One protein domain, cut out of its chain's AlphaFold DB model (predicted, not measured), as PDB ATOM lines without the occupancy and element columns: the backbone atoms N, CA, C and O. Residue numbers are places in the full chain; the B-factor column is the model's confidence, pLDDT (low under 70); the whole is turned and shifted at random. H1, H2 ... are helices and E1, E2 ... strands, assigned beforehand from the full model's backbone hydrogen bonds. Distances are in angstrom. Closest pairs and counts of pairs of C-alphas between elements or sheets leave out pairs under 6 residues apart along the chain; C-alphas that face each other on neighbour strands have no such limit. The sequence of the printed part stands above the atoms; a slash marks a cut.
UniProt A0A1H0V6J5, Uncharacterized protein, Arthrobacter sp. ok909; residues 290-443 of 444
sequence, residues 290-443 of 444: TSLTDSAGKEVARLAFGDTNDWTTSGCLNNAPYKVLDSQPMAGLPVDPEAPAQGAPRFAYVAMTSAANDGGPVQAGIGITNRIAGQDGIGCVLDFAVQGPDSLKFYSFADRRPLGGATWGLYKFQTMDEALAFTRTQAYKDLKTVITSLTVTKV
ATOM      1  N   THR A 290       2.977 -26.089 -11.087       87.38
ATOM      2  CA  THR A 290       2.518 -26.698 -12.336       87.38
ATOM      3  C   THR A 290       1.091 -26.244 -12.626       87.38
ATOM      4  O   THR A 290       0.297 -26.015 -11.712       87.38
ATOM      5  N   SER A 291       0.771 -26.069 -13.905       89.31
ATOM      6  CA  SER A 291      -0.592 -25.803 -14.355       89.31
ATOM      7  C   SER A 291      -1.179 -27.036 -15.025       89.31
ATOM      8  O   SER A 291      -0.468 -27.860 -15.599       89.31
ATOM      9  N   LEU A 292      -2.493 -27.157 -14.926       92.00
ATOM     10  CA  LEU A 292      -3.281 -28.260 -15.434       92.00
ATOM     11  C   LEU A 292      -4.249 -27.711 -16.474       92.00
ATOM     12  O   LEU A 292      -4.988 -26.761 -16.199       92.00
ATOM     13  N   THR A 293      -4.241 -28.304 -17.661       92.38
ATOM     14  CA  THR A 293      -5.150 -27.971 -18.753       92.38
ATOM     15  C   THR A 293      -6.105 -29.124 -19.025       92.38
ATOM     16  O   THR A 293      -5.733 -30.292 -18.918       92.38
ATOM     17  N   ASP A 294      -7.346 -28.799 -19.374       92.44
ATOM     18  CA  ASP A 294      -8.334 -29.791 -19.786       92.44
ATOM     19  C   ASP A 294      -8.020 -30.378 -21.177       92.44
ATOM     20  O   ASP A 294      -7.040 -30.020 -21.838       92.44
ATOM     21  N   SER A 295      -8.875 -31.285 -21.653       90.38
ATOM     22  CA  SER A 295      -8.733 -31.913 -22.973       90.38
ATOM     23  C   SER A 295      -8.858 -30.935 -24.149       90.38
ATOM     24  O   SER A 295      -8.497 -31.289 -25.268       90.38
ATOM     25  N   ALA A 296      -9.375 -29.723 -23.923       91.44
ATOM     26  CA  ALA A 296      -9.422 -28.653 -24.916       91.44
ATOM     27  C   ALA A 296      -8.176 -27.747 -24.858       91.44
ATOM     28  O   ALA A 296      -8.087 -26.771 -25.603       91.44
ATOM     29  N   GLY A 297      -7.212 -28.049 -23.981       88.75
ATOM     30  CA  GLY A 297      -6.000 -27.257 -23.787       88.75
ATOM     31  C   GLY A 297      -6.213 -25.990 -22.957       88.75
ATOM     32  O   GLY A 297      -5.312 -25.155 -22.882       88.75
ATOM     33  N   LYS A 298      -7.378 -25.825 -22.319       89.50
ATOM     34  CA  LYS A 298      -7.668 -24.670 -21.464       89.50
ATOM     35  C   LYS A 298      -7.119 -24.916 -20.061       89.50
ATOM     36  O   LYS A 298      -7.420 -25.944 -19.468       89.50
ATOM     37  N   GLU A 299      -6.350 -23.976 -19.506       89.50
ATOM     38  CA  GLU A 299      -5.911 -24.042 -18.099       89.50
ATOM     39  C   GLU A 299      -7.140 -24.030 -17.180       89.50
ATOM     40  O   GLU A 299      -7.991 -23.149 -17.303       89.50
ATOM     41  N   VAL A 300      -7.237 -25.020 -16.294       92.19
ATOM     42  CA  VAL A 300      -8.362 -25.213 -15.363       92.19
ATOM     43  C   VAL A 300      -7.936 -25.195 -13.904       92.19
ATOM     44  O   VAL A 300      -8.769 -24.930 -13.044       92.19
ATOM     45  N   ALA A 301      -6.664 -25.480 -13.614       92.56
ATOM     46  CA  ALA A 301      -6.113 -25.429 -12.270       92.56
ATOM     47  C   ALA A 301      -4.607 -25.177 -12.294       92.56
ATOM     48  O   ALA A 301      -3.923 -25.430 -13.285       92.56
ATOM     49  N   ARG A 302      -4.074 -24.745 -11.159       90.00
ATOM     50  CA  ARG A 302      -2.655 -24.541 -10.926       90.00
ATOM     51  C   ARG A 302      -2.315 -24.901  -9.496       90.00
ATOM     52  O   ARG A 302      -2.936 -24.381  -8.572       90.00
ATOM     53  N   LEU A 303      -1.311 -25.753  -9.343       90.25
ATOM     54  CA  LEU A 303      -0.657 -26.046  -8.077       90.25
ATOM     55  C   LEU A 303       0.587 -25.156  -7.967       90.25
ATOM     56  O   LEU A 303       1.401 -25.134  -8.889       90.25
ATOM     57  N   ALA A 304       0.729 -24.418  -6.871       87.38
ATOM     58  CA  ALA A 304       1.818 -23.462  -6.682       87.38
ATOM     59  C   ALA A 304       2.315 -23.426  -5.232       87.38
ATOM     60  O   ALA A 304       1.520 -23.574  -4.302       87.38
ATOM     61  N   PHE A 305       3.613 -23.156  -5.066       84.38
ATOM     62  CA  PHE A 305       4.327 -23.055  -3.787       84.38
ATOM     63  C   PHE A 305       5.175 -21.795  -3.717       84.38
ATOM     64  O   PHE A 305       5.569 -21.284  -4.764       84.38
ATOM     65  N   GLY A 306       5.514 -21.334  -2.513       79.50
ATOM     66  CA  GLY A 306       6.566 -20.331  -2.327       79.50
ATOM     67  C   GLY A 306       6.618 -19.722  -0.931       79.50
ATOM     68  O   GLY A 306       5.778 -20.006  -0.076       79.50
ATOM     69  N   ASP A 307       7.636 -18.889  -0.721       75.38
ATOM     70  CA  ASP A 307       7.991 -18.302   0.577       75.38
ATOM     71  C   ASP A 307       6.944 -17.322   1.079       75.38
ATOM     72  O   ASP A 307       6.625 -17.263   2.269       75.38
ATOM     73  N   THR A 308       6.419 -16.538   0.147       67.94
ATOM     74  CA  THR A 308       5.387 -15.559   0.403       67.94
ATOM     75  C   THR A 308       4.232 -15.814  -0.530       67.94
ATOM     76  O   THR A 308       4.359 -16.055  -1.734       67.94
ATOM     77  N   ASN A 309       3.056 -15.690   0.051       63.91
ATOM     78  CA  ASN A 309       1.920 -15.284  -0.714       63.91
ATOM     79  C   ASN A 309       2.098 -13.767  -0.919       63.91
ATOM     80  O   ASN A 309       1.733 -12.979  -0.059       63.91
ATOM     81  N   ASP A 310       2.695 -13.308  -2.025       57.44
ATOM     82  CA  ASP A 310       2.882 -11.859  -2.322       57.44
ATOM     83  C   ASP A 310       1.566 -11.031  -2.339       57.44
ATOM     84  O   ASP A 310       1.531  -9.856  -2.694       57.44
ATOM     85  N   TRP A 311       0.462 -11.653  -1.939       58.19
ATOM     86  CA  TRP A 311      -0.907 -11.195  -1.815       58.19
ATOM     87  C   TRP A 311      -1.206 -10.458  -0.492       58.19
ATOM     88  O   TRP A 311      -2.334 -10.018  -0.289       58.19
ATOM     89  N   THR A 312      -0.229 -10.264   0.409       48.66
ATOM     90  CA  THR A 312      -0.452  -9.592   1.713       48.66
ATOM     91  C   THR A 312      -0.598  -8.065   1.665       48.66
ATOM     92  O   THR A 312      -0.817  -7.459   2.712       48.66
ATOM     93  N   THR A 313      -0.463  -7.397   0.513       45.31
ATOM     94  CA  THR A 313      -0.319  -5.921   0.477       45.31
ATOM     95  C   THR A 313      -1.508  -5.111  -0.019       45.31
ATOM     96  O   THR A 313      -1.431  -3.885   0.007       45.31
ATOM     97  N   SER A 314      -2.648  -5.708  -0.352       45.78
ATOM     98  CA  SER A 314      -3.876  -4.921  -0.455       45.78
ATOM     99  C   SER A 314      -4.861  -5.412   0.579       45.78
ATOM    100  O   SER A 314      -5.352  -6.534   0.478       45.78
ATOM    101  N   GLY A 315      -5.162  -4.568   1.567       55.78
ATOM    102  CA  GLY A 315      -6.340  -4.738   2.411       55.78
ATOM    103  C   GLY A 315      -7.603  -4.923   1.566       55.78
ATOM    104  O   GLY A 315      -7.563  -4.960   0.339       55.78
ATOM    105  N   CYS A 316      -8.753  -5.054   2.209       61.75
ATOM    106  CA  CYS A 316     -10.016  -5.179   1.499       61.75
ATOM    107  C   CYS A 316     -10.327  -3.905   0.687       61.75
ATOM    108  O   CYS A 316     -11.023  -3.016   1.161       61.75
ATOM    109  N   LEU A 317      -9.753  -3.769  -0.509       58.34
ATOM    110  CA  LEU A 317      -9.878  -2.559  -1.323       58.34
ATOM    111  C   LEU A 317     -11.236  -2.501  -2.025       58.34
ATOM    112  O   LEU A 317     -11.644  -1.432  -2.454       58.34
ATOM    113  N   ASN A 318     -11.933  -3.637  -2.112       64.56
ATOM    114  CA  ASN A 318     -13.148  -3.821  -2.891       64.56
ATOM    115  C   ASN A 318     -14.102  -4.767  -2.150       64.56
ATOM    116  O   ASN A 318     -14.117  -5.968  -2.413       64.56
ATOM    117  N   ASN A 319     -14.866  -4.221  -1.205       76.00
ATOM    118  CA  ASN A 319     -16.008  -4.918  -0.621       76.00
ATOM    119  C   ASN A 319     -17.069  -5.117  -1.704       76.00
ATOM    120  O   ASN A 319     -17.528  -4.145  -2.301       76.00
ATOM    121  N   ALA A 320     -17.466  -6.360  -1.947       79.69
ATOM    122  CA  ALA A 320     -18.551  -6.672  -2.863       79.69
ATOM    123  C   ALA A 320     -19.457  -7.766  -2.297       79.69
ATOM    124  O   ALA A 320     -18.987  -8.579  -1.492       79.69
ATOM    125  N   PRO A 321     -20.725  -7.833  -2.749       86.00
ATOM    126  CA  PRO A 321     -21.563  -9.005  -2.563       86.00
ATOM    127  C   PRO A 321     -20.789 -10.285  -2.879       86.00
ATOM    128  O   PRO A 321     -20.284 -10.477  -3.989       86.00
ATOM    129  N   TYR A 322     -20.686 -11.142  -1.872       86.56
ATOM    130  CA  TYR A 322     -19.855 -12.333  -1.865       86.56
ATOM    131  C   TYR A 322     -20.694 -13.528  -1.441       86.56
ATOM    132  O   TYR A 322     -21.473 -13.461  -0.489       86.56
ATOM    133  N   LYS A 323     -20.510 -14.655  -2.126       90.94
ATOM    134  CA  LYS A 323     -21.185 -15.902  -1.783       90.94
ATOM    135  C   LYS A 323     -20.239 -17.083  -1.922       90.94
ATOM    136  O   LYS A 323     -19.608 -17.276  -2.959       90.94
ATOM    137  N   VAL A 324     -20.196 -17.916  -0.887       93.00
ATOM    138  CA  VAL A 324     -19.637 -19.266  -0.988       93.00
ATOM    139  C   VAL A 324     -20.702 -20.144  -1.637       93.00
ATOM    140  O   VAL A 324     -21.788 -20.318  -1.087       93.00
ATOM    141  N   LEU A 325     -20.416 -20.641  -2.836       95.25
ATOM    142  CA  LEU A 325     -21.340 -21.457  -3.626       95.25
ATOM    143  C   LEU A 325     -21.178 -22.954  -3.346       95.25
ATOM    144  O   LEU A 325     -22.145 -23.701  -3.451       95.25
ATOM    145  N   ASP A 326     -19.973 -23.382  -2.974       97.38
ATOM    146  CA  ASP A 326     -19.667 -24.741  -2.518       97.38
ATOM    147  C   ASP A 326     -18.451 -24.695  -1.586       97.38
ATOM    148  O   ASP A 326     -17.545 -23.871  -1.760       97.38
ATOM    149  N   SER A 327     -18.413 -25.584  -0.601       96.31
ATOM    150  CA  SER A 327     -17.245 -25.778   0.242       96.31
ATOM    151  C   SER A 327     -17.192 -27.194   0.795       96.31
ATOM    152  O   SER A 327     -18.210 -27.778   1.160       96.31
ATOM    153  N   GLN A 328     -15.983 -27.740   0.882       97.31
ATOM    154  CA  GLN A 328     -15.745 -29.074   1.415       97.31
ATOM    155  C   GLN A 328     -14.497 -29.049   2.303       97.31
ATOM    156  O   GLN A 328     -13.428 -28.688   1.805       97.31
ATOM    157  N   PRO A 329     -14.593 -29.441   3.588       96.69
ATOM    158  CA  PRO A 329     -13.424 -29.598   4.446       96.69
ATOM    159  C   PRO A 329     -12.391 -30.548   3.831       96.69
ATOM    160  O   PRO A 329     -12.748 -31.587   3.274       96.69
ATOM    161  N   MET A 330     -11.112 -30.200   3.956       96.69
ATOM    162  CA  MET A 330      -9.993 -31.010   3.475       96.69
ATOM    163  C   MET A 330      -9.109 -31.398   4.656       96.69
ATOM    164  O   MET A 330      -8.159 -30.699   5.012       96.69
ATOM    165  N   ALA A 331      -9.464 -32.511   5.296       91.94
ATOM    166  CA  ALA A 331      -8.707 -33.048   6.417       91.94
ATOM    167  C   ALA A 331      -7.303 -33.499   5.975       91.94
ATOM    168  O   ALA A 331      -7.117 -33.985   4.862       91.94
ATOM    169  N   GLY A 332      -6.318 -33.351   6.862       89.62
ATOM    170  CA  GLY A 332      -4.941 -33.800   6.627       89.62
ATOM    171  C   GLY A 332      -4.054 -32.812   5.867       89.62
ATOM    172  O   GLY A 332      -2.850 -33.033   5.795       89.62
ATOM    173  N   LEU A 333      -4.602 -31.706   5.352       94.44
ATOM    174  CA  LEU A 333      -3.784 -30.624   4.815       94.44
ATOM    175  C   LEU A 333      -3.041 -29.900   5.955       94.44
ATOM    176  O   LEU A 333      -3.694 -29.408   6.881       94.44
ATOM    177  N   PRO A 334      -1.698 -29.825   5.921       93.38
ATOM    178  CA  PRO A 334      -0.921 -29.236   6.998       93.38
ATOM    179  C   PRO A 334      -1.073 -27.713   6.997       93.38
ATOM    180  O   PRO A 334      -1.047 -27.066   5.946       93.38
ATOM    181  N   VAL A 335      -1.209 -27.145   8.192       92.56
ATOM    182  CA  VAL A 335      -1.304 -25.701   8.426       92.56
ATOM    183  C   VAL A 335      -0.194 -25.297   9.381       92.56
ATOM    184  O   VAL A 335       0.141 -26.052  10.293       92.56
ATOM    185  N   ASP A 336       0.379 -24.122   9.158       90.12
ATOM    186  CA  ASP A 336       1.308 -23.499  10.090       90.12
ATOM    187  C   ASP A 336       0.587 -23.168  11.412       90.12
ATOM    188  O   ASP A 336      -0.349 -22.361  11.404       90.12
ATOM    189  N   PRO A 337       0.981 -23.770  12.550       85.69
ATOM    190  CA  PRO A 337       0.352 -23.492  13.838       85.69
ATOM    191  C   PRO A 337       0.627 -22.068  14.348       85.69
ATOM    192  O   PRO A 337      -0.084 -21.606  15.239       85.69
ATOM    193  N   GLU A 338       1.640 -21.377  13.811       85.12
ATOM    194  CA  GLU A 338       1.968 -19.991  14.163       85.12
ATOM    195  C   GLU A 338       1.252 -18.964  13.271       85.12
ATOM    196  O   GLU A 338       1.305 -17.759  13.546       85.12
ATOM    197  N   ALA A 339       0.566 -19.411  12.212       81.19
ATOM    198  CA  ALA A 339      -0.220 -18.526  11.365       81.19
ATOM    199  C   ALA A 339      -1.348 -17.852  12.172       81.19
ATOM    200  O   ALA A 339      -1.903 -18.457  13.096       81.19
ATOM    201  N   PRO A 340      -1.748 -16.612  11.818       78.94
ATOM    202  CA  PRO A 340      -2.927 -15.980  12.404       78.94
ATOM    203  C   PRO A 340      -4.128 -16.920  12.331       78.94
ATOM    204  O   PRO A 340      -4.271 -17.617  11.331       78.94
ATOM    205  N   ALA A 341      -4.997 -16.913  13.347       69.12
ATOM    206  CA  ALA A 341      -6.137 -17.825  13.417       69.12
ATOM    207  C   ALA A 341      -6.922 -17.857  12.090       69.12
ATOM    208  O   ALA A 341      -7.567 -16.881  11.702       69.12
ATOM    209  N   GLN A 342      -6.833 -18.990  11.395       78.56
ATOM    210  CA  GLN A 342      -7.592 -19.316  10.193       78.56
ATOM    211  C   GLN A 342      -8.571 -20.454  10.510       78.56
ATOM    212  O   GLN A 342      -8.460 -21.126  11.537       78.56
ATOM    213  N   GLY A 343      -9.538 -20.689   9.623       84.50
ATOM    214  CA  GLY A 343     -10.364 -21.895   9.686       84.50
ATOM    215  C   GLY A 343      -9.570 -23.149   9.304       84.50
ATOM    216  O   GLY A 343      -8.411 -23.079   8.902       84.50
ATOM    217  N   ALA A 344     -10.206 -24.319   9.377       91.44
ATOM    218  CA  ALA A 344      -9.628 -25.533   8.804       91.44
ATOM    219  C   ALA A 344      -9.493 -25.400   7.267       91.44
ATOM    220  O   ALA A 344     -10.367 -24.782   6.638       91.44
ATOM    221  N   PRO A 345      -8.446 -25.983   6.644       95.25
ATOM    222  CA  PRO A 345      -8.333 -26.039   5.195       95.25
ATOM    223  C   PRO A 345      -9.570 -26.660   4.557       95.25
ATOM    224  O   PRO A 345     -10.114 -27.668   5.020       95.25
ATOM    225  N   ARG A 346     -10.016 -26.046   3.468       96.31
ATOM    226  CA  ARG A 346     -11.176 -26.495   2.710       96.31
ATOM    227  C   ARG A 346     -11.012 -26.169   1.239       96.31
ATOM    228  O   ARG A 346     -10.378 -25.181   0.873       96.31
ATOM    229  N   PHE A 347     -11.662 -26.962   0.409       97.19
ATOM    230  CA  PHE A 347     -12.043 -26.539  -0.924       97.19
ATOM    231  C   PHE A 347     -13.134 -25.471  -0.808       97.19
ATOM    232  O   PHE A 347     -14.047 -25.587   0.024       97.19
ATOM    233  N   ALA A 348     -13.060 -24.445  -1.645       94.94
ATOM    234  CA  ALA A 348     -14.088 -23.430  -1.765       94.94
ATOM    235  C   ALA A 348     -14.300 -23.048  -3.235       94.94
ATOM    236  O   ALA A 348     -13.348 -22.824  -3.982       94.94
ATOM    237  N   TYR A 349     -15.568 -22.936  -3.619       95.50
ATOM    238  CA  TYR A 349     -16.006 -22.233  -4.815       95.50
ATOM    239  C   TYR A 349     -16.747 -20.983  -4.373       95.50
ATOM    240  O   TYR A 349     -17.773 -21.071  -3.692       95.50
ATOM    241  N   VAL A 350     -16.209 -19.819  -4.717       91.81
ATOM    242  CA  VAL A 350     -16.733 -18.536  -4.247       91.81
ATOM    243  C   VAL A 350     -16.976 -17.628  -5.435       91.81
ATOM    244  O   VAL A 350     -16.216 -17.645  -6.403       91.81
ATOM    245  N   ALA A 351     -18.044 -16.849  -5.362       90.31
ATOM    246  CA  ALA A 351     -18.424 -15.906  -6.394       90.31
ATOM    247  C   ALA A 351     -18.665 -14.533  -5.781       90.31
ATOM    248  O   ALA A 351     -19.165 -14.412  -4.659       90.31
ATOM    249  N   MET A 352     -18.304 -13.501  -6.531       86.06
ATOM    250  CA  MET A 352     -18.491 -12.119  -6.123       86.06
ATOM    251  C   MET A 352     -18.876 -11.258  -7.317       86.06
ATOM    252  O   MET A 352     -18.423 -11.489  -8.442       86.06
ATOM    253  N   THR A 353     -19.709 -10.253  -7.088       82.38
ATOM    254  CA  THR A 353     -19.944  -9.214  -8.094       82.38
ATOM    255  C   THR A 353     -18.716  -8.311  -8.153       82.38
ATOM    256  O   THR A 353     -18.127  -8.000  -7.122       82.38
ATOM    257  N   SER A 354     -18.292  -7.883  -9.340       68.12
ATOM    258  CA  SER A 354     -17.194  -6.915  -9.432       68.12
ATOM    259  C   SER A 354     -17.563  -5.626  -8.685       68.12
ATOM    260  O   SER A 354     -18.529  -4.967  -9.060       68.12
ATOM    261  N   ALA A 355     -16.779  -5.241  -7.668       58.62
ATOM    262  CA  ALA A 355     -16.981  -4.001  -6.903       58.62
ATOM    263  C   ALA A 355     -16.958  -2.734  -7.777       58.62
ATOM    264  O   ALA A 355     -17.407  -1.676  -7.352       58.62
ATOM    265  N   ALA A 356     -16.434  -2.834  -9.003       54.00
ATOM    266  CA  ALA A 356     -16.359  -1.719  -9.932       54.00
ATOM    267  C   ALA A 356     -17.709  -1.343 -10.568       54.00
ATOM    268  O   ALA A 356     -17.771  -0.284 -11.178       54.00
ATOM    269  N   ASN A 357     -18.766  -2.164 -10.469       45.56
ATOM    270  CA  ASN A 357     -20.068  -1.831 -11.055       45.56
ATOM    271  C   ASN A 357     -21.225  -2.433 -10.242       45.56
ATOM    272  O   ASN A 357     -21.316  -3.658 -10.133       45.56
ATOM    273  N   ASP A 358     -22.152  -1.590  -9.782       49.59
ATOM    274  CA  ASP A 358     -23.511  -1.964  -9.360       49.59
ATOM    275  C   ASP A 358     -24.242  -2.680 -10.521       49.59
ATOM    276  O   ASP A 358     -24.971  -2.064 -11.295       49.59
ATOM    277  N   GLY A 359     -23.984  -3.983 -10.704       58.09
ATOM    278  CA  GLY A 359     -24.481  -4.794 -11.829       58.09
ATOM    279  C   GLY A 359     -23.416  -5.317 -12.805       58.09
ATOM    280  O   GLY A 359     -23.760  -5.781 -13.891       58.09
ATOM    281  N   GLY A 360     -22.124  -5.252 -12.461       68.81
ATOM    282  CA  GLY A 360     -21.055  -5.874 -13.254       68.81
ATOM    283  C   GLY A 360     -21.111  -7.410 -13.257       68.81
ATOM    284  O   GLY A 360     -21.759  -8.005 -12.395       68.81
ATOM    285  N   PRO A 361     -20.393  -8.075 -14.185       80.12
ATOM    286  CA  PRO A 361     -20.387  -9.531 -14.267       80.12
ATOM    287  C   PRO A 361     -19.914 -10.154 -12.949       80.12
ATOM    288  O   PRO A 361     -18.986  -9.658 -12.297       80.12
ATOM    289  N   VAL A 362     -20.545 -11.267 -12.587       86.88
ATOM    290  CA  VAL A 362     -20.149 -12.108 -11.461       86.88
ATOM    291  C   VAL A 362     -18.869 -12.825 -11.846       86.88
ATOM    292  O   VAL A 362     -18.782 -13.499 -12.870       86.88
ATOM    293  N   GLN A 363     -17.851 -12.670 -11.021       87.06
ATOM    294  CA  GLN A 363     -16.612 -13.416 -11.145       87.06
ATOM    295  C   GLN A 363     -16.644 -14.545 -10.120       87.06
ATOM    296  O   GLN A 363     -17.327 -14.435  -9.098       87.06
ATOM    297  N   ALA A 364     -15.950 -15.645 -10.393       89.69
ATOM    298  CA  ALA A 364     -15.853 -16.742  -9.444       89.69
ATOM    299  C   ALA A 364     -14.484 -17.416  -9.498       89.69
ATOM    300  O   ALA A 364     -13.889 -17.543 -10.571       89.69
ATOM    301  N   GLY A 365     -14.019 -17.865  -8.337       90.31
ATOM    302  CA  GLY A 365     -12.762 -18.583  -8.175       90.31
ATOM    303  C   GLY A 365     -12.962 -19.891  -7.422       90.31
ATOM    304  O   GLY A 365     -13.883 -20.020  -6.605       90.31
ATOM    305  N   ILE A 366     -12.111 -20.865  -7.726       94.06
ATOM    306  CA  ILE A 366     -12.181 -22.228  -7.197       94.06
ATOM    307  C   ILE A 366     -10.800 -22.613  -6.687       94.06
ATOM    308  O   ILE A 366      -9.831 -22.543  -7.434       94.06
ATOM    309  N   GLY A 367     -10.703 -23.090  -5.451       94.81
ATOM    310  CA  GLY A 367      -9.432 -23.584  -4.935       94.81
ATOM    311  C   GLY A 367      -9.459 -23.974  -3.470       94.81
ATOM    312  O   GLY A 367     -10.508 -23.985  -2.823       94.81
ATOM    313  N   ILE A 368      -8.280 -24.288  -2.941       95.06
ATOM    314  CA  ILE A 368      -8.082 -24.531  -1.509       95.06
ATOM    315  C   ILE A 368      -7.878 -23.221  -0.756       95.06
ATOM    316  O   ILE A 368      -7.237 -22.302  -1.253       95.06
ATOM    317  N   THR A 369      -8.393 -23.131   0.461       92.00
ATOM    318  CA  THR A 369      -8.162 -21.994   1.353       92.00
ATOM    319  C   THR A 369      -8.416 -22.409   2.796       92.00
ATOM    320  O   THR A 369      -9.218 -23.303   3.067       92.00
ATOM    321  N   ASN A 370      -7.765 -21.753   3.745       90.12
ATOM    322  CA  ASN A 370      -8.129 -21.815   5.161       90.12
ATOM    323  C   ASN A 370      -8.734 -20.486   5.650       90.12
ATOM    324  O   ASN A 370      -9.229 -20.395   6.773       90.12
ATOM    325  N   ARG A 371      -8.793 -19.467   4.783       86.19
ATOM    326  CA  ARG A 371      -9.285 -18.136   5.131       86.19
ATOM    327  C   ARG A 371     -10.799 -18.109   5.266       86.19
ATOM    328  O   ARG A 371     -11.525 -18.671   4.444       86.19
ATOM    329  N   ILE A 372     -11.292 -17.465   6.315       82.69
ATOM    330  CA  ILE A 372     -12.720 -17.209   6.519       82.69
ATOM    331  C   ILE A 372     -13.029 -15.841   5.901       82.69
ATOM    332  O   ILE A 372     -12.358 -14.861   6.215       82.69
ATOM    333  N   ALA A 373     -13.999 -15.774   4.990       80.06
ATOM    334  CA  ALA A 373     -14.387 -14.538   4.310       80.06
ATOM    335  C   ALA A 373     -15.898 -14.509   4.053       80.06
ATOM    336  O   ALA A 373     -16.520 -15.567   3.928       80.06
ATOM    337  N   GLY A 374     -16.464 -13.301   3.967       78.56
ATOM    338  CA  GLY A 374     -17.852 -13.076   3.559       78.56
ATOM    339  C   GLY A 374     -18.918 -13.583   4.523       78.56
ATOM    340  O   GLY A 374     -19.989 -13.986   4.074       78.56
ATOM    341  N   GLN A 375     -18.637 -13.599   5.830       82.81
ATOM    342  CA  GLN A 375     -19.607 -14.039   6.844       82.81
ATOM    343  C   GLN A 375     -20.850 -13.139   6.914       82.81
ATOM    344  O   GLN A 375     -21.926 -13.608   7.267       82.81
ATOM    345  N   ASP A 376     -20.708 -11.872   6.543       85.00
ATOM    346  CA  ASP A 376     -21.762 -10.860   6.445       85.00
ATOM    347  C   ASP A 376     -22.331 -10.724   5.016       85.00
ATOM    348  O   ASP A 376     -23.103  -9.811   4.735       85.00
ATOM    349  N   GLY A 377     -21.956 -11.625   4.097       84.94
ATOM    350  CA  GLY A 377     -22.328 -11.545   2.681       84.94
ATOM    351  C   GLY A 377     -21.546 -10.496   1.884       84.94
ATOM    352  O   GLY A 377     -21.805 -10.323   0.690       84.94
ATOM    353  N   ILE A 378     -20.570  -9.826   2.506       82.38
ATOM    354  CA  ILE A 378     -19.672  -8.868   1.865       82.38
ATOM    355  C   ILE A 378     -18.244  -9.397   1.995       82.38
ATOM    356  O   ILE A 378     -17.751  -9.724   3.067       82.38
ATOM    357  N   GLY A 379     -17.558  -9.540   0.869       78.06
ATOM    358  CA  GLY A 379     -16.237 -10.149   0.838       78.06
ATOM    359  C   GLY A 379     -15.250  -9.351   0.016       78.06
ATOM    360  O   GLY A 379     -15.612  -8.590  -0.880       78.06
ATOM    361  N   CYS A 380     -13.983  -9.589   0.315       75.56
ATOM    362  CA  CYS A 380     -12.863  -9.184  -0.515       75.56
ATOM    363  C   CYS A 380     -12.484 -10.338  -1.446       75.56
ATOM    364  O   CYS A 380     -12.964 -11.468  -1.306       75.56
ATOM    365  N   VAL A 381     -11.548 -10.061  -2.352       71.50
ATOM    366  CA  VAL A 381     -10.826 -11.098  -3.092       71.50
ATOM    367  C   VAL A 381     -10.290 -12.140  -2.102       71.50
ATOM    368  O   VAL A 381      -9.551 -11.803  -1.175       71.50
ATOM    369  N   LEU A 382     -10.719 -13.393  -2.275       76.25
ATOM    370  CA  LEU A 382     -10.269 -14.513  -1.456       76.25
ATOM    371  C   LEU A 382      -8.958 -15.068  -2.010       76.25
ATOM    372  O   LEU A 382      -8.864 -15.385  -3.198       76.25
ATOM    373  N   ASP A 383      -7.988 -15.253  -1.121       80.19
ATOM    374  CA  ASP A 383      -6.759 -15.965  -1.440       80.19
ATOM    375  C   ASP A 383      -6.995 -17.476  -1.374       80.19
ATOM    376  O   ASP A 383      -7.295 -18.038  -0.311       80.19
ATOM    377  N   PHE A 384      -6.839 -18.146  -2.514       88.25
ATOM    378  CA  PHE A 384      -6.881 -19.603  -2.594       88.25
ATOM    379  C   PHE A 384      -5.525 -20.216  -2.261       88.25
ATOM    380  O   PHE A 384      -4.863 -20.812  -3.113       88.25
ATOM    381  N   ALA A 385      -5.093 -20.039  -1.020       89.44
ATOM    382  CA  ALA A 385      -3.892 -20.664  -0.503       89.44
ATOM    383  C   ALA A 385      -4.024 -21.003   0.973       89.44
ATOM    384  O   ALA A 385      -4.907 -20.512   1.680       89.44
ATOM    385  N   VAL A 386      -3.113 -21.855   1.417       91.19
ATOM    386  CA  VAL A 386      -2.959 -22.262   2.804       91.19
ATOM    387  C   VAL A 386      -1.523 -21.974   3.217       91.19
ATOM    388  O   VAL A 386      -0.578 -22.281   2.487       91.19
ATOM    389  N   GLN A 387      -1.366 -21.366   4.391       90.44
ATOM    390  CA  GLN A 387      -0.067 -21.247   5.043       90.44
ATOM    391  C   GLN A 387       0.264 -22.596   5.690       90.44
ATOM    392  O   GLN A 387      -0.395 -23.012   6.640       90.44
ATOM    393  N   GLY A 388       1.228 -23.304   5.116       89.81
ATOM    394  CA  GLY A 388       1.770 -24.566   5.591       89.81
ATOM    395  C   GLY A 388       2.975 -24.391   6.527       89.81
ATOM    396  O   GLY A 388       3.622 -23.345   6.533       89.81
ATOM    397  N   PRO A 389       3.292 -25.421   7.323       89.31
ATOM    398  CA  PRO A 389       4.363 -25.376   8.316       89.31
ATOM    399  C   PRO A 389       5.770 -25.396   7.698       89.31
ATOM    400  O   PRO A 389       5.973 -25.799   6.551       89.31
ATOM    401  N   ASP A 390       6.766 -25.050   8.515       86.44
ATOM    402  CA  ASP A 390       8.196 -25.225   8.237       86.44
ATOM    403  C   ASP A 390       8.643 -24.622   6.884       86.44
ATOM    404  O   ASP A 390       8.615 -23.406   6.662       86.44
ATOM    405  N   SER A 391       9.118 -25.493   5.997       81.69
ATOM    406  CA  SER A 391       9.604 -25.252   4.644       81.69
ATOM    407  C   SER A 391       8.508 -25.301   3.580       81.69
ATOM    408  O   SER A 391       8.746 -24.838   2.470       81.69
ATOM    409  N   LEU A 392       7.309 -25.802   3.910       83.75
ATOM    410  CA  LEU A 392       6.180 -25.819   2.978       83.75
ATOM    411  C   LEU A 392       5.659 -24.399   2.696       83.75
ATOM    412  O   LEU A 392       5.100 -24.162   1.627       83.75
ATOM    413  N   LYS A 393       5.864 -23.461   3.637       86.19
ATOM    414  CA  LYS A 393       5.540 -22.029   3.516       86.19
ATOM    415  C   LYS A 393       4.108 -21.801   3.039       86.19
ATOM    416  O   LYS A 393       3.188 -22.014   3.813       86.19
ATOM    417  N   PHE A 394       3.880 -21.382   1.799       88.12
ATOM    418  CA  PHE A 394       2.543 -21.303   1.220       88.12
ATOM    419  C   PHE A 394       2.365 -22.326   0.112       88.12
ATOM    420  O   PHE A 394       3.249 -22.516  -0.724       88.12
ATOM    421  N   TYR A 395       1.171 -22.909   0.055       90.00
ATOM    422  CA  TYR A 395       0.742 -23.731  -1.065       90.00
ATOM    423  C   TYR A 395      -0.674 -23.365  -1.508       90.00
ATOM    424  O   TYR A 395      -1.532 -22.966  -0.717       90.00
ATOM    425  N   SER A 396      -0.908 -23.480  -2.807       90.75
ATOM    426  CA  SER A 396      -2.149 -23.115  -3.480       90.75
ATOM    427  C   SER A 396      -2.488 -24.176  -4.513       90.75
ATOM    428  O   SER A 396      -1.607 -24.620  -5.244       90.75
ATOM    429  N   PHE A 397      -3.760 -24.558  -4.593       93.69
ATOM    430  CA  PHE A 397      -4.295 -25.335  -5.704       93.69
ATOM    431  C   PHE A 397      -5.635 -24.736  -6.123       93.69
ATOM    432  O   PHE A 397      -6.631 -24.885  -5.408       93.69
ATOM    433  N   ALA A 398      -5.633 -23.985  -7.225       92.25
ATOM    434  CA  ALA A 398      -6.752 -23.134  -7.620       92.25
ATOM    435  C   ALA A 398      -6.868 -22.974  -9.140       92.25
ATOM    436  O   ALA A 398      -5.898 -23.197  -9.859       92.25
ATOM    437  N   ASP A 399      -8.031 -22.554  -9.631       86.94
ATOM    438  CA  ASP A 399      -8.308 -22.306 -11.053       86.94
ATOM    439  C   ASP A 399      -7.476 -21.164 -11.652       86.94
ATOM    440  O   ASP A 399      -7.095 -21.208 -12.824       86.94
ATOM    441  N   ARG A 400      -7.162 -20.138 -10.853       76.19
ATOM    442  CA  ARG A 400      -6.251 -19.055 -11.237       76.19
ATOM    443  C   ARG A 400      -5.669 -18.354 -10.009       76.19
ATOM    444  O   ARG A 400      -6.261 -18.360  -8.934       76.19
ATOM    445  N   ARG A 401      -4.530 -17.668 -10.186       64.38
ATOM    446  CA  ARG A 401      -4.015 -16.714  -9.186       64.38
ATOM    447  C   ARG A 401      -5.087 -15.650  -8.881       64.38
ATOM    448  O   ARG A 401      -5.556 -15.015  -9.831       64.38
ATOM    449  N   PRO A 402      -5.419 -15.378  -7.607       52.69
ATOM    450  CA  PRO A 402      -6.162 -14.183  -7.245       52.69
ATOM    451  C   PRO A 402      -5.220 -12.986  -7.418       52.69
ATOM    452  O   PRO A 402      -4.420 -12.663  -6.551       52.69
ATOM    453  N   LEU A 403      -5.243 -12.355  -8.591       44.25
ATOM    454  CA  LEU A 403      -4.633 -11.042  -8.767       44.25
ATOM    455  C   LEU A 403      -5.735 -10.013  -8.549       44.25
ATOM    456  O   LEU A 403      -6.723 -10.013  -9.281       44.25
ATOM    457  N   GLY A 404      -5.558  -9.152  -7.545       42.25
ATOM    458  CA  GLY A 404      -6.401  -7.991  -7.245       42.25
ATOM    459  C   GLY A 404      -6.370  -6.911  -8.336       42.25
ATOM    460  O   GLY A 404      -6.081  -5.754  -8.057       42.25
ATOM    461  N   GLY A 405      -6.658  -7.292  -9.580       47.38
ATOM    462  CA  GLY A 405      -6.930  -6.414 -10.716       47.38
ATOM    463  C   GLY A 405      -8.336  -6.661 -11.275       47.38
ATOM    464  O   GLY A 405      -9.096  -7.461 -10.740       47.38
ATOM    465  N   ALA A 406      -8.686  -6.017 -12.394       50.44
ATOM    466  CA  ALA A 406     -10.014  -6.115 -13.030       50.44
ATOM    467  C   ALA A 406     -10.432  -7.541 -13.479       50.44
ATOM    468  O   ALA A 406     -11.552  -7.755 -13.949       50.44
ATOM    469  N   THR A 407      -9.535  -8.521 -13.363       54.44
ATOM    470  CA  THR A 407      -9.731  -9.918 -13.749       54.44
ATOM    471  C   THR A 407      -9.426 -10.843 -12.571       54.44
ATOM    472  O   THR A 407      -8.316 -11.368 -12.472       54.44
ATOM    473  N   TRP A 408     -10.408 -11.037 -11.691       62.91
ATOM    474  CA  TRP A 408     -10.399 -12.081 -10.669       62.91
ATOM    475  C   TRP A 408     -11.185 -13.307 -11.166       62.91
ATOM    476  O   TRP A 408     -12.139 -13.179 -11.936       62.91
ATOM    477  N   GLY A 409     -10.738 -14.502 -10.763       63.72
ATOM    478  CA  GLY A 409     -11.321 -15.777 -11.186       63.72
ATOM    479  C   GLY A 409     -11.030 -16.163 -12.643       63.72
ATOM    480  O   GLY A 409     -10.824 -15.312 -13.518       63.72
ATOM    481  N   LEU A 410     -10.999 -17.467 -12.935       77.69
ATOM    482  CA  LEU A 410     -11.025 -17.934 -14.327       77.69
ATOM    483  C   LEU A 410     -12.435 -17.800 -14.923       77.69
ATOM    484  O   LEU A 410     -12.590 -17.612 -16.134       77.69
ATOM    485  N   TYR A 411     -13.455 -17.891 -14.068       87.31
ATOM    486  CA  TYR A 411     -14.850 -17.972 -14.468       87.31
ATOM    487  C   TYR A 411     -15.563 -16.631 -14.317       87.31
ATOM    488  O   TYR A 411     -15.457 -15.947 -13.298       87.31
ATOM    489  N   LYS A 412     -16.314 -16.274 -15.359       89.00
ATOM    490  CA  LYS A 412     -17.129 -15.065 -15.432       89.00
ATOM    491  C   LYS A 412     -18.540 -15.458 -15.840       89.00
ATOM    492  O   LYS A 412     -18.709 -16.232 -16.780       89.00
ATOM    493  N   PHE A 413     -19.517 -14.900 -15.148       90.50
ATOM    494  CA  PHE A 413     -20.939 -15.165 -15.296       90.50
ATOM    495  C   PHE A 413     -21.694 -13.837 -15.340       90.50
ATOM    496  O   PHE A 413     -21.206 -12.821 -14.841       90.50
ATOM    497  N   GLN A 414     -22.888 -13.832 -15.921       90.50
ATOM    498  CA  GLN A 414     -23.758 -12.655 -15.884       90.50
ATOM    499  C   GLN A 414     -24.442 -12.521 -14.526       90.50
ATOM    500  O   GLN A 414     -24.656 -11.414 -14.042       90.50
ATOM    501  N   THR A 415     -24.763 -13.649 -13.889       91.00
ATOM    502  CA  THR A 415     -25.527 -13.675 -12.639       91.00
ATOM    503  C   THR A 415     -24.953 -14.666 -11.630       91.00
ATOM    504  O   THR A 415     -24.184 -15.571 -11.963       91.00
ATOM    505  N   MET A 416     -25.350 -14.502 -10.365       89.94
ATOM    506  CA  MET A 416     -24.980 -15.429  -9.292       89.94
ATOM    507  C   MET A 416     -25.620 -16.811  -9.499       89.94
ATOM    508  O   MET A 416     -25.032 -17.824  -9.128       89.94
ATOM    509  N   ASP A 417     -26.795 -16.862 -10.131       93.94
ATOM    510  CA  ASP A 417     -27.480 -18.115 -10.454       93.94
ATOM    511  C   ASP A 417     -26.765 -18.888 -11.563       93.94
ATOM    512  O   ASP A 417     -26.679 -20.111 -11.483       93.94
ATOM    513  N   GLU A 418     -26.188 -18.205 -12.555       95.38
ATOM    514  CA  GLU A 418     -25.319 -18.842 -13.552       95.38
ATOM    515  C   GLU A 418     -24.052 -19.425 -12.911       95.38
ATOM    516  O   GLU A 418     -23.684 -20.567 -13.202       95.38
ATOM    517  N   ALA A 419     -23.421 -18.683 -11.994       94.19
ATOM    518  CA  ALA A 419     -22.286 -19.188 -11.223       94.19
ATOM    519  C   ALA A 419     -22.687 -20.420 -10.391       94.19
ATOM    520  O   ALA A 419     -22.007 -21.444 -10.401       94.19
ATOM    521  N   LEU A 420     -23.847 -20.392  -9.730       96.12
ATOM    522  CA  LEU A 420     -24.365 -21.559  -9.017       96.12
ATOM    523  C   LEU A 420     -24.680 -22.725  -9.969       96.12
ATOM    524  O   LEU A 420     -24.389 -23.876  -9.645       96.12
ATOM    525  N   ALA A 421     -25.241 -22.460 -11.150       97.75
ATOM    526  CA  ALA A 421     -25.550 -23.483 -12.147       97.75
ATOM    527  C   ALA A 421     -24.288 -24.187 -12.665       97.75
ATOM    528  O   ALA A 421     -24.338 -25.389 -12.944       97.75
ATOM    529  N   PHE A 422     -23.146 -23.489 -12.713       97.31
ATOM    530  CA  PHE A 422     -21.858 -24.077 -13.084       97.31
ATOM    531  C   PHE A 422     -21.486 -25.291 -12.220       97.31
ATOM    532  O   PHE A 422     -20.933 -26.257 -12.749       97.31
ATOM    533  N   THR A 423     -21.889 -25.318 -10.941       98.00
ATOM    534  CA  THR A 423     -21.643 -26.458 -10.030       98.00
ATOM    535  C   THR A 423     -22.235 -27.785 -10.517       98.00
ATOM    536  O   THR A 423     -21.804 -28.868 -10.117       98.00
ATOM    537  N   ARG A 424     -23.227 -27.725 -11.414       98.06
ATOM    538  CA  ARG A 424     -23.907 -28.905 -11.965       98.06
ATOM    539  C   ARG A 424     -23.195 -29.476 -13.192       98.06
ATOM    540  O   ARG A 424     -23.496 -30.604 -13.585       98.06
ATOM    541  N   THR A 425     -22.265 -28.724 -13.783       97.50
ATOM    542  CA  THR A 425     -21.529 -29.123 -14.989       97.50
ATOM    543  C   THR A 425     -20.490 -30.203 -14.691       97.50
ATOM    544  O   THR A 425     -19.996 -30.318 -13.569       97.50
ATOM    545  N   GLN A 426     -20.130 -30.994 -15.707       95.56
ATOM    546  CA  GLN A 426     -19.074 -31.997 -15.561       95.56
ATOM    547  C   GLN A 426     -17.704 -31.344 -15.332       95.56
ATOM    548  O   GLN A 426     -16.976 -31.774 -14.448       95.56
ATOM    549  N   ALA A 427     -17.411 -30.241 -16.028       93.94
ATOM    550  CA  ALA A 427     -16.161 -29.499 -15.866       93.94
ATOM    551  C   ALA A 427     -15.919 -29.061 -14.412       93.94
ATOM    552  O   ALA A 427     -14.811 -29.201 -13.898       93.94
ATOM    553  N   TYR A 428     -16.962 -28.577 -13.727       96.69
ATOM    554  CA  TYR A 428     -16.871 -28.242 -12.308       96.69
ATOM    555  C   TYR A 428     -16.605 -29.473 -11.433       96.69
ATOM    556  O   TYR A 428     -15.737 -29.435 -10.564       96.69
ATOM    557  N   LYS A 429     -17.345 -30.566 -11.656       97.31
ATOM    558  CA  LYS A 429     -17.206 -31.807 -10.876       97.31
ATOM    559  C   LYS A 429     -15.816 -32.419 -11.032       97.31
ATOM    560  O   LYS A 429     -15.234 -32.843 -10.034       97.31
ATOM    561  N   ASP A 430     -15.279 -32.417 -12.248       95.31
ATOM    562  CA  ASP A 430     -13.926 -32.889 -12.535       95.31
ATOM    563  C   ASP A 430     -12.901 -32.017 -11.806       95.31
ATOM    564  O   ASP A 430     -12.096 -32.534 -11.035       95.31
ATOM    565  N   LEU A 431     -12.990 -30.689 -11.944       96.44
ATOM    566  CA  LEU A 431     -12.085 -29.753 -11.271       96.44
ATOM    567  C   LEU A 431     -12.141 -29.878  -9.741       96.44
ATOM    568  O   LEU A 431     -11.097 -29.935  -9.089       96.44
ATOM    569  N   LYS A 432     -13.342 -29.972  -9.158       97.94
ATOM    570  CA  LYS A 432     -13.518 -30.207  -7.720       97.94
ATOM    571  C   LYS A 432     -12.867 -31.523  -7.303       97.94
ATOM    572  O   LYS A 432     -12.152 -31.543  -6.304       97.94
ATOM    573  N   THR A 433     -13.069 -32.599  -8.066       97.12
ATOM    574  CA  THR A 433     -12.458 -33.912  -7.797       97.12
ATOM    575  C   THR A 433     -10.934 -33.825  -7.812       97.12
ATOM    576  O   THR A 433     -10.287 -34.332  -6.900       97.12
ATOM    577  N   VAL A 434     -10.357 -33.123  -8.791       97.31
ATOM    578  CA  VAL A 434      -8.908 -32.900  -8.870       97.31
ATOM    579  C   VAL A 434      -8.395 -32.136  -7.653       97.31
ATOM    580  O   VAL A 434      -7.516 -32.631  -6.950       97.31
ATOM    581  N   ILE A 435      -8.961 -30.964  -7.358       97.38
ATOM    582  CA  ILE A 435      -8.467 -30.109  -6.270       97.38
ATOM    583  C   ILE A 435      -8.637 -30.797  -4.911       97.38
ATOM    584  O   ILE A 435      -7.724 -30.778  -4.089       97.38
ATOM    585  N   THR A 436      -9.775 -31.459  -4.682       97.94
ATOM    586  CA  THR A 436     -10.048 -32.161  -3.415       97.94
ATOM    587  C   THR A 436      -9.256 -33.457  -3.243       97.94
ATOM    588  O   THR A 436      -9.187 -33.966  -2.128       97.94
ATOM    589  N   SER A 437      -8.622 -33.973  -4.302       96.88
ATOM    590  CA  SER A 437      -7.717 -35.128  -4.212       96.88
ATOM    591  C   SER A 437      -6.308 -34.779  -3.723       96.88
ATOM    592  O   SER A 437      -5.487 -35.682  -3.558       96.88
ATOM    593  N   LEU A 438      -6.015 -33.490  -3.508       96.88
ATOM    594  CA  LEU A 438      -4.714 -33.048  -3.026       96.88
ATOM    595  C   LEU A 438      -4.404 -33.644  -1.652       96.88
ATOM    596  O   LEU A 438      -5.145 -33.470  -0.687       96.88
ATOM    597  N   THR A 439      -3.238 -34.266  -1.572       95.38
ATOM    598  CA  THR A 439      -2.619 -34.739  -0.340       95.38
ATOM    599  C   THR A 439      -1.261 -34.077  -0.179       95.38
ATOM    600  O   THR A 439      -0.553 -33.829  -1.157       95.38
ATOM    601  N   VAL A 440      -0.905 -33.783   1.070       92.69
ATOM    602  CA  VAL A 440       0.383 -33.195   1.438       92.69
ATOM    603  C   VAL A 440       0.884 -33.934   2.664       92.69
ATOM    604  O   VAL A 440       0.287 -33.847   3.733       92.69
ATOM    605  N   THR A 441       1.958 -34.694   2.502       92.25
ATOM    606  CA  THR A 441       2.489 -35.581   3.541       92.25
ATOM    607  C   THR A 441       3.918 -35.185   3.856       92.25
ATOM    608  O   THR A 441       4.719 -35.012   2.940       92.25
ATOM    609  N   LYS A 442       4.258 -35.039   5.138       89.56
ATOM    610  CA  LYS A 442       5.647 -34.815   5.554       89.56
ATOM    611  C   LYS A 442       6.464 -36.076   5.263       89.56
ATOM    612  O   LYS A 442       6.043 -37.173   5.618       89.56
ATOM    613  N   VAL A 443       7.598 -35.914   4.596       88.31
ATOM    614  CA  VAL A 443       8.556 -36.986   4.315       88.31
ATOM    615  C   VAL A 443       9.647 -36.883   5.373       88.31
ATOM    616  O   VAL A 443      10.223 -35.809   5.552       88.31
TER     617      VAL A 443
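This is residues 290 to 443 of the 444 residues of an uncharacterized protein of Arthrobacter sp. ok909 (UniProt A0A1H0V6J5). Two antiparallel sheets, a twisted one of E3, E4, E5 and E7 and a smaller one of E1, E2 and E6, meet where E5 comes up to E6, making a curved wall. H1 and H2 cover one face of the larger sheet, H2 reaches over the smaller one too, and E8 is a tail after H2. The printed part has 154 residues, in the order E1 E2 E3 E4 E5 E6 E7 H1 H2 E8; the sheet orders are E3 - E4 - E5 - E7 and E1 - E2 - E6. The class is mixed, helices and strands, with under half of the residues in named elements. It is compact, radius of gyration of the C-alphas 15.0 A, and spans 47 by 37 by 23 A.

Find C-alpha 290 at (2.518, -26.698, -12.336), where E1, residues 290 to 293, begins. E2 is residues 299 to 306, 20.5 A long. E3, residues 320 to 329, 24.6 A, bends by 60 degrees at residue 326. E4 is residues 346 to 353, 22.2 A; E5, residues 362 to 369, 20.1 A, bends by 55 degrees at residue 366. E6 is residues 394 to 398 and E7 is residues 411 to 413. H1 is residues 416 to 422; H2, residues 426 to 436, is 15.1 A long. E8, residues 439 to 442, ends at C-alpha 442, (5.647, -34.815, 5.554).

Start at the hairpin of E1 and E2, where N 292 and O 301 are 2.8 A apart, within hydrogen-bond range. E2 and E6 are antiparallel, with N 304 and O 396 at 2.9 A. E3, E4 and E5 form a meander, each strand the antiparallel neighbour of the one before; look at N 325 and O 349, 2.8 A, then N 348 and O 367, 2.8 A. E7 is an edge strand beside E5, with N 362 and O 413 at 2.8 A. The closest C-alphas of E5 and E6, Gly 367 and Ala 398, are 3.8 A apart. H1 and H2 are on the same face of the sheet E3 E4 E5 E7, two layers, helices on one face of a sheet; H1 has a height of 7.4 A over it, H2 9.9 A. H2 is also on one face of the sheet E1 E2 E6, again two layers, at a height of 8.6 A. H1 and H2 are close but not clearly touching, about perpendicular at 86 degrees; the closest C-alphas, Phe 422 and Tyr 428, are 6.5 A apart. In both helices each O i to N i+4 pair is within hydrogen-bond range. E8 pairs with no named strand.

The C-alphas farthest apart, Asp 358 and Val 443, are 49.4 A apart. The printed part has no cut. The links E2 to E3, E3 to E4, E5 to E6 and E6 to E7 are long. Mean pLDDT of the printed part is 83.6; residues 308 to 318, 341, 354 to 360 and 401 to 409 are under 70.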